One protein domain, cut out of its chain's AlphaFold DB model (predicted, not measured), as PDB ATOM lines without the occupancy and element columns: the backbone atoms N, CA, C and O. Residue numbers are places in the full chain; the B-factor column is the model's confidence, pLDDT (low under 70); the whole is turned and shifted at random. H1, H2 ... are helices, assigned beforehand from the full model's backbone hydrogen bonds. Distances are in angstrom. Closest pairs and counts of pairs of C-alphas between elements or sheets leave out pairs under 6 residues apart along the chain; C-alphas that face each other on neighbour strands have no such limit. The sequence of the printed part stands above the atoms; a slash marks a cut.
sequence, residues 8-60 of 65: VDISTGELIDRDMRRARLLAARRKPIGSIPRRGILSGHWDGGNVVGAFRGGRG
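This is residues 8 to 60 of the 65 residues of an uncharacterized protein of Sphingomonas turrisvirgatae (UniProt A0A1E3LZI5). Little of this domain is regular structure: one helix, H1, makes a bar, and a short helix, H2, crosses over its middle at a steep tilt. From H2 the unnamed stretch of residues 44 to 60 runs past H1 to the side away from H2. The printed part has 53 residues with two named helices, H1 then H2, and no named strand; the class is all helix, with 19 residues in named elements. It is compact, with a radius of gyration of the C-alphas of 10.0 A, and spans 26 by 24 by 17 A.

Find C-alpha 18 at (207.945, 215.797, 278.680); from there H1, residues 18 to 30, runs 18.7 A to C-alpha 30. H2, residues 38 to 43, ends at C-alpha 43, (204.736, 208.538, 288.707).

Look at Arg 21 and Leu 42: their C-alphas, the closest of H1 and H2, are 6.1 A apart. The helices touch at a steep tilt of 56 degrees, opposite ways. In H1 and H2 every O i to N i+4 pair is within hydrogen-bond range.

The C-alphas farthest apart, of Ser 35 and Gly 57, are 26.6 A apart. The printed part has no cut, and the link from H1 to H2 is short. Look for pLDDT under 70 at residues 31 to 36 and 47 to 60.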
ATOM      1  N   VAL A   8     205.388 213.754 289.848       78.50
ATOM      2  CA  VAL A   8     206.704 213.537 290.440       78.50
ATOM      3  C   VAL A   8     207.104 212.091 290.194       78.50
ATOM      4  O   VAL A   8     206.273 211.184 290.316       78.50
ATOM      5  N   ASP A   9     208.352 211.890 289.799       77.19
ATOM      6  CA  ASP A   9     208.947 210.572 289.686       77.19
ATOM      7  C   ASP A   9     209.157 209.986 291.086       77.19
ATOM      8  O   ASP A   9     209.810 210.609 291.918       77.19
ATOM      9  N   ILE A  10     208.624 208.793 291.364       75.81
ATOM     10  CA  ILE A  10     208.844 208.154 292.669       75.81
ATOM     11  C   ILE A  10     210.328 207.847 292.923       75.81
ATOM     12  O   ILE A  10     210.751 207.849 294.074       75.81
ATOM     13  N   SER A  11     211.119 207.596 291.875       71.25
ATOM     14  CA  SER A  11     212.521 207.191 292.017       71.25
ATOM     15  C   SER A  11     213.462 208.358 292.311       71.25
ATOM     16  O   SER A  11     214.428 208.181 293.046       71.25
ATOM     17  N   THR A  12     213.186 209.544 291.762       74.06
ATOM     18  CA  THR A  12     214.051 210.726 291.930       74.06
ATOM     19  C   THR A  12     213.429 211.814 292.798       74.06
ATOM     20  O   THR A  12     214.137 212.706 293.250       74.06
ATOM     21  N   GLY A  13     212.114 211.780 293.032       78.06
ATOM     22  CA  GLY A  13     211.396 212.858 293.714       78.06
ATOM     23  C   GLY A  13     211.274 214.143 292.884       78.06
ATOM     24  O   GLY A  13     210.745 215.138 293.376       78.06
ATOM     25  N   GLU A  14     211.710 214.130 291.621       80.81
ATOM     26  CA  GLU A  14     211.688 215.294 290.735       80.81
ATOM     27  C   GLU A  14     210.460 215.326 289.822       80.81
ATOM     28  O   GLU A  14     209.799 214.315 289.563       80.81
ATOM     29  N   LEU A  15     210.167 216.510 289.285       82.00
ATOM     30  CA  LEU A  15     209.138 216.675 288.267       82.00
ATOM     31  C   LEU A  15     209.506 215.926 286.987       82.00
ATOM     32  O   LEU A  15     210.614 216.032 286.467       82.00
ATOM     33  N   ILE A  16     208.532 215.207 286.442       78.69
ATOM     34  CA  ILE A  16     208.732 214.413 285.238       78.69
ATOM     35  C   ILE A  16     208.719 215.335 284.018       78.69
ATOM     36  O   ILE A  16     207.718 216.003 283.732       78.69
ATOM     37  N   ASP A  17     209.807 215.316 283.255       79.94
ATOM     38  CA  ASP A  17     209.893 216.033 281.990       79.94
ATOM     39  C   ASP A  17     208.948 215.454 280.909       79.94
ATOM     40  O   ASP A  17     208.300 214.403 281.045       79.94
ATOM     41  N   ARG A  18     208.835 216.173 279.787       80.69
ATOM     42  CA  ARG A  18     207.945 215.797 278.680       80.69
ATOM     43  C   ARG A  18     208.302 214.440 278.062       80.69
ATOM     44  O   ARG A  18     207.383 213.720 277.651       80.69
ATOM     45  N   ASP A  19     209.583 214.103 277.982       81.06
ATOM     46  CA  ASP A  19     210.079 212.919 277.283       81.06
ATOM     47  C   ASP A  19     209.891 211.664 278.126       81.06
ATOM     48  O   ASP A  19     209.345 210.669 277.641       81.06
ATOM     49  N   MET A  20     210.198 211.741 279.419       76.69
ATOM     50  CA  MET A  20     209.918 210.693 280.395       76.69
ATOM     51  C   MET A  20     208.410 210.411 280.483       76.69
ATOM     52  O   MET A  20     207.970 209.255 280.470       76.69
ATOM     53  N   ARG A  21     207.581 211.465 280.452       80.94
ATOM     54  CA  ARG A  21     206.117 211.331 280.367       80.94
ATOM     55  C   ARG A  21     205.681 210.593 279.097       80.94
ATOM     56  O   ARG A  21     204.768 209.769 279.156       80.94
ATOM     57  N   ARG A  22     206.297 210.877 277.945       82.19
ATOM     58  CA  ARG A  22     205.983 210.196 276.676       82.19
ATOM     59  C   ARG A  22     206.419 208.731 276.707       82.19
ATOM     60  O   ARG A  22     205.633 207.875 276.300       82.19
ATOM     61  N   ALA A  23     207.612 208.452 277.225       81.94
ATOM     62  CA  ALA A  23     208.161 207.108 277.364       81.94
ATOM     63  C   ALA A  23     207.255 206.214 278.222       81.94
ATOM     64  O   ALA A  23     206.869 205.133 277.779       81.94
ATOM     65  N   ARG A  24     206.805 206.703 279.386       80.50
ATOM     66  CA  ARG A  24     205.888 205.972 280.285       80.50
ATOM     67  C   ARG A  24     204.552 205.629 279.636       80.50
ATOM     68  O   ARG A  24     204.060 204.513 279.763       80.50
ATOM     69  N   LEU A  25     203.968 206.570 278.896       82.19
ATOM     70  CA  LEU A  25     202.706 206.328 278.191       82.19
ATOM     71  C   LEU A  25     202.860 205.330 277.041       82.19
ATOM     72  O   LEU A  25     201.943 204.550 276.781       82.19
ATOM     73  N   LEU A  26     203.997 205.358 276.343       83.62
ATOM     74  CA  LEU A  26     204.294 204.397 275.284       83.62
ATOM     75  C   LEU A  26     204.526 202.993 275.855       83.62
ATOM     76  O   LEU A  26     204.002 202.023 275.309       83.62
ATOM     77  N   ALA A  27     205.250 202.903 276.968       79.44
ATOM     78  CA  ALA A  27     205.474 201.666 277.700       79.44
ATOM     79  C   ALA A  27     204.144 201.043 278.157       79.44
ATOM     80  O   ALA A  27     203.876 199.888 277.832       79.44
ATOM     81  N   ALA A  28     203.266 201.826 278.797       79.88
ATOM     82  CA  ALA A  28     201.960 201.350 279.265       79.88
ATOM     83  C   ALA A  28     201.046 200.881 278.122       79.88
ATOM     84  O   ALA A  28     200.277 199.939 278.284       79.88
ATOM     85  N   ARG A  29     201.159 201.498 276.937       78.69
ATOM     86  CA  ARG A  29     200.470 201.031 275.722       78.69
ATOM     87  C   ARG A  29     201.008 199.700 275.196       78.69
ATOM     88  O   ARG A  29     200.233 198.923 274.653       78.69
ATOM     89  N   ARG A  30     202.318 199.453 275.299       75.00
ATOM     90  CA  ARG A  30     202.972 198.237 274.774       75.00
ATOM     91  C   ARG A  30     202.938 197.058 275.745       75.00
ATOM     92  O   ARG A  30     203.066 195.919 275.310       75.00
ATOM     93  N   LYS A  31     202.782 197.324 277.040       69.88
ATOM     94  CA  LYS A  31     202.674 196.315 278.098       69.88
ATOM     95  C   LYS A  31     201.471 196.653 278.987       69.88
ATOM     96  O   LYS A  31     201.662 197.158 280.086       69.88
ATOM     97  N   PRO A  32     200.229 196.433 278.525       67.62
ATOM     98  CA  PRO A  32     199.060 196.682 279.359       67.62
ATOM     99  C   PRO A  32     199.054 195.695 280.537       67.62
ATOM    100  O   PRO A  32     198.734 194.523 280.373       67.62
ATOM    101  N   ILE A  33     199.445 196.160 281.726       64.31
ATOM    102  CA  ILE A  33     199.373 195.394 282.977       64.31
ATOM    103  C   ILE A  33     198.236 195.998 283.804       64.31
ATOM    104  O   ILE A  33     198.419 197.013 284.472       64.31
ATOM    105  N   GLY A  34     197.053 195.389 283.721       65.50
ATOM    106  CA  GLY A  34     195.857 195.830 284.443       65.50
ATOM    107  C   GLY A  34     195.312 197.209 284.030       65.50
ATOM    108  O   GLY A  34     195.798 197.861 283.106       65.50
ATOM    109  N   SER A  35     194.272 197.661 284.739       64.31
ATOM    110  CA  SER A  35     193.710 199.014 284.617       64.31
ATOM    111  C   SER A  35     194.372 199.941 285.630       64.31
ATOM    112  O   SER A  35     193.842 200.190 286.711       64.31
ATOM    113  N   ILE A  36     195.561 200.442 285.300       69.38
ATOM    114  CA  ILE A  36     196.291 201.360 286.180       69.38
ATOM    115  C   ILE A  36     195.963 202.807 285.805       69.38
ATOM    116  O   ILE A  36     196.041 203.182 284.630       69.38
ATOM    117  N   PRO A  37     195.614 203.663 286.784       77.31
ATOM    118  CA  PRO A  37     195.320 205.058 286.510       77.31
ATOM    119  C   PRO A  37     196.545 205.761 285.927       77.31
ATOM    120  O   PRO A  37     197.686 205.540 286.335       77.31
ATOM    121  N   ARG A  38     196.298 206.710 285.020       76.50
ATOM    122  CA  ARG A  38     197.335 207.502 284.338       76.50
ATOM    123  C   ARG A  38     198.372 208.105 285.294       76.50
ATOM    124  O   ARG A  38     199.533 208.234 284.927       76.50
ATOM    125  N   ARG A  39     197.978 208.458 286.521       77.12
ATOM    126  CA  ARG A  39     198.888 208.980 287.553       77.12
ATOM    127  C   ARG A  39     199.905 207.936 288.035       77.12
ATOM    128  O   ARG A  39     201.062 208.295 288.226       77.12
ATOM    129  N   GLY A  40     199.509 206.672 288.182       74.50
ATOM    130  CA  GLY A  40     200.406 205.565 288.541       74.50
ATOM    131  C   GLY A  40     201.403 205.241 287.428       74.50
ATOM    132  O   GLY A  40     202.585 205.042 287.693       74.50
ATOM    133  N   ILE A  41     200.950 205.313 286.169       78.81
ATOM    134  CA  ILE A  41     201.823 205.195 284.991       78.81
ATOM    135  C   ILE A  41     202.865 206.314 284.985       78.81
ATOM    136  O   ILE A  41     204.045 206.050 284.802       78.81
ATOM    137  N   LEU A  42     202.440 207.566 285.185       78.69
ATOM    138  CA  LEU A  42     203.347 208.711 285.114       78.69
ATOM    139  C   LEU A  42     204.318 208.780 286.290       78.69
ATOM    140  O   LEU A  42     205.485 209.056 286.066       78.69
ATOM    141  N   SER A  43     203.877 208.496 287.512       74.56
ATOM    142  CA  SER A  43     204.736 208.538 288.707       74.56
ATOM    143  C   SER A  43     205.750 207.393 288.797       74.56
ATOM    144  O   SER A  43     206.566 207.396 289.709       74.56
ATOM    145  N   GLY A  44     205.714 206.412 287.886       72.19
ATOM    146  CA  GLY A  44     206.608 205.251 287.919       72.19
ATOM    147  C   GLY A  44     206.175 204.145 288.887       72.19
ATOM    148  O   GLY A  44     206.852 203.132 288.973       72.19
ATOM    149  N   HIS A  45     205.032 204.274 289.574       71.56
ATOM    150  CA  HIS A  45     204.481 203.195 290.417       71.56
ATOM    151  C   HIS A  45     204.077 201.956 289.617       71.56
ATOM    152  O   HIS A  45     203.989 200.862 290.160       71.56
ATOM    153  N   TRP A  46     203.784 202.141 288.333       72.75
ATOM    154  CA  TRP A  46     203.375 201.062 287.450       72.75
ATOM    155  C   TRP A  46     204.501 200.059 287.155       72.75
ATOM    156  O   TRP A  46     204.232 198.867 287.059       72.75
ATOM    157  N   ASP A  47     205.745 200.520 287.016       67.62
ATOM    158  CA  ASP A  47     206.867 199.679 286.583       67.62
ATOM    159  C   ASP A  47     208.131 199.828 287.445       67.62
ATOM    160  O   ASP A  47     209.186 199.302 287.090       67.62
ATOM    161  N   GLY A  48     208.052 200.593 288.538       63.47
ATOM    162  CA  GLY A  48     209.197 200.937 289.384       63.47
ATOM    163  C   GLY A  48     210.296 201.722 288.659       63.47
ATOM    164  O   GLY A  48     211.408 201.805 289.166       63.47
ATOM    165  N   GLY A  49     210.027 202.254 287.459       61.62
ATOM    166  CA  GLY A  49     211.023 202.867 286.578       61.62
ATOM    167  C   GLY A  49     211.809 201.892 285.687       61.62
ATOM    168  O   GLY A  49     212.576 202.356 284.842       61.62
ATOM    169  N   ASN A  50     211.617 200.572 285.813       62.81
ATOM    170  CA  ASN A  50     212.428 199.566 285.108       62.81
ATOM    171  C   ASN A  50     212.072 199.405 283.621       62.81
ATOM    172  O   ASN A  50     212.961 199.241 282.786       62.81
ATOM    173  N   VAL A  51     210.788 199.461 283.255       61.28
ATOM    174  CA  VAL A  51     210.344 199.268 281.861       61.28
ATOM    175  C   VAL A  51     210.526 200.557 281.052       61.28
ATOM    176  O   VAL A  51     210.819 200.498 279.856       61.28
ATOM    177  N   VAL A  52     210.431 201.735 281.685       59.59
ATOM    178  CA  VAL A  52     210.629 203.041 281.024       59.59
ATOM    179  C   VAL A  52     212.027 203.197 280.422       59.59
ATOM    180  O   VAL A  52     212.161 203.829 279.371       59.59
ATOM    181  N   GLY A  53     213.059 202.605 281.039       56.94
ATOM    182  CA  GLY A  53     214.444 202.673 280.554       56.94
ATOM    183  C   GLY A  53     214.605 202.202 279.103       56.94
ATOM    184  O   GLY A  53     215.390 202.774 278.350       56.94
ATOM    185  N   ALA A  54     213.773 201.251 278.662       57.78
ATOM    186  CA  ALA A  54     213.732 200.762 277.283       57.78
ATOM    187  C   ALA A  54     213.232 201.811 276.265       57.78
ATOM    188  O   ALA A  54     213.560 201.757 275.079       57.78
ATOM    189  N   PHE A  55     212.440 202.782 276.723       56.56
ATOM    190  CA  PHE A  55     211.796 203.808 275.899       56.56
ATOM    191  C   PHE A  55     212.458 205.186 276.025       56.56
ATOM    192  O   PHE A  55     212.165 206.078 275.226       56.56
ATOM    193  N   ARG A  56     213.366 205.361 276.994       55.31
ATOM    194  CA  ARG A  56     214.177 206.569 277.181       55.31
ATOM    195  C   ARG A  56     215.508 206.398 276.437       55.31
ATOM    196  O   ARG A  56     216.354 205.606 276.833       55.31
ATOM    197  N   GLY A  57     215.681 207.111 275.322       58.69
ATOM    198  CA  GLY A  57     216.929 207.099 274.539       58.69
ATOM    199  C   GLY A  57     217.178 205.855 273.667       58.69
ATOM    200  O   GLY A  57     218.298 205.668 273.210       58.69
ATOM    201  N   GLY A  58     216.171 205.005 273.430       53.66
ATOM    202  CA  GLY A  58     216.260 203.893 272.465       53.66
ATOM    203  C   GLY A  58     217.011 202.637 272.934       53.66
ATOM    204  O   GLY A  58     217.352 201.804 272.103       53.66
ATOM    205  N   ARG A  59     217.259 202.464 274.241       51.44
ATOM    206  CA  ARG A  59     218.044 201.338 274.800       51.44
ATOM    207  C   ARG A  59     217.260 200.033 275.034       51.44
ATOM    208  O   ARG A  59     217.789 199.095 275.621       51.44
ATOM    209  N   GLY A  60     216.000 199.953 274.610       50.34
ATOM    210  CA  GLY A  60     215.128 198.803 274.851       50.34
ATOM    211  C   GLY A  60     215.381 197.603 273.943       50.34
ATOM    212  O   GLY A  60     214.650 197.425 272.974       50.34
TER     213      GLY A  60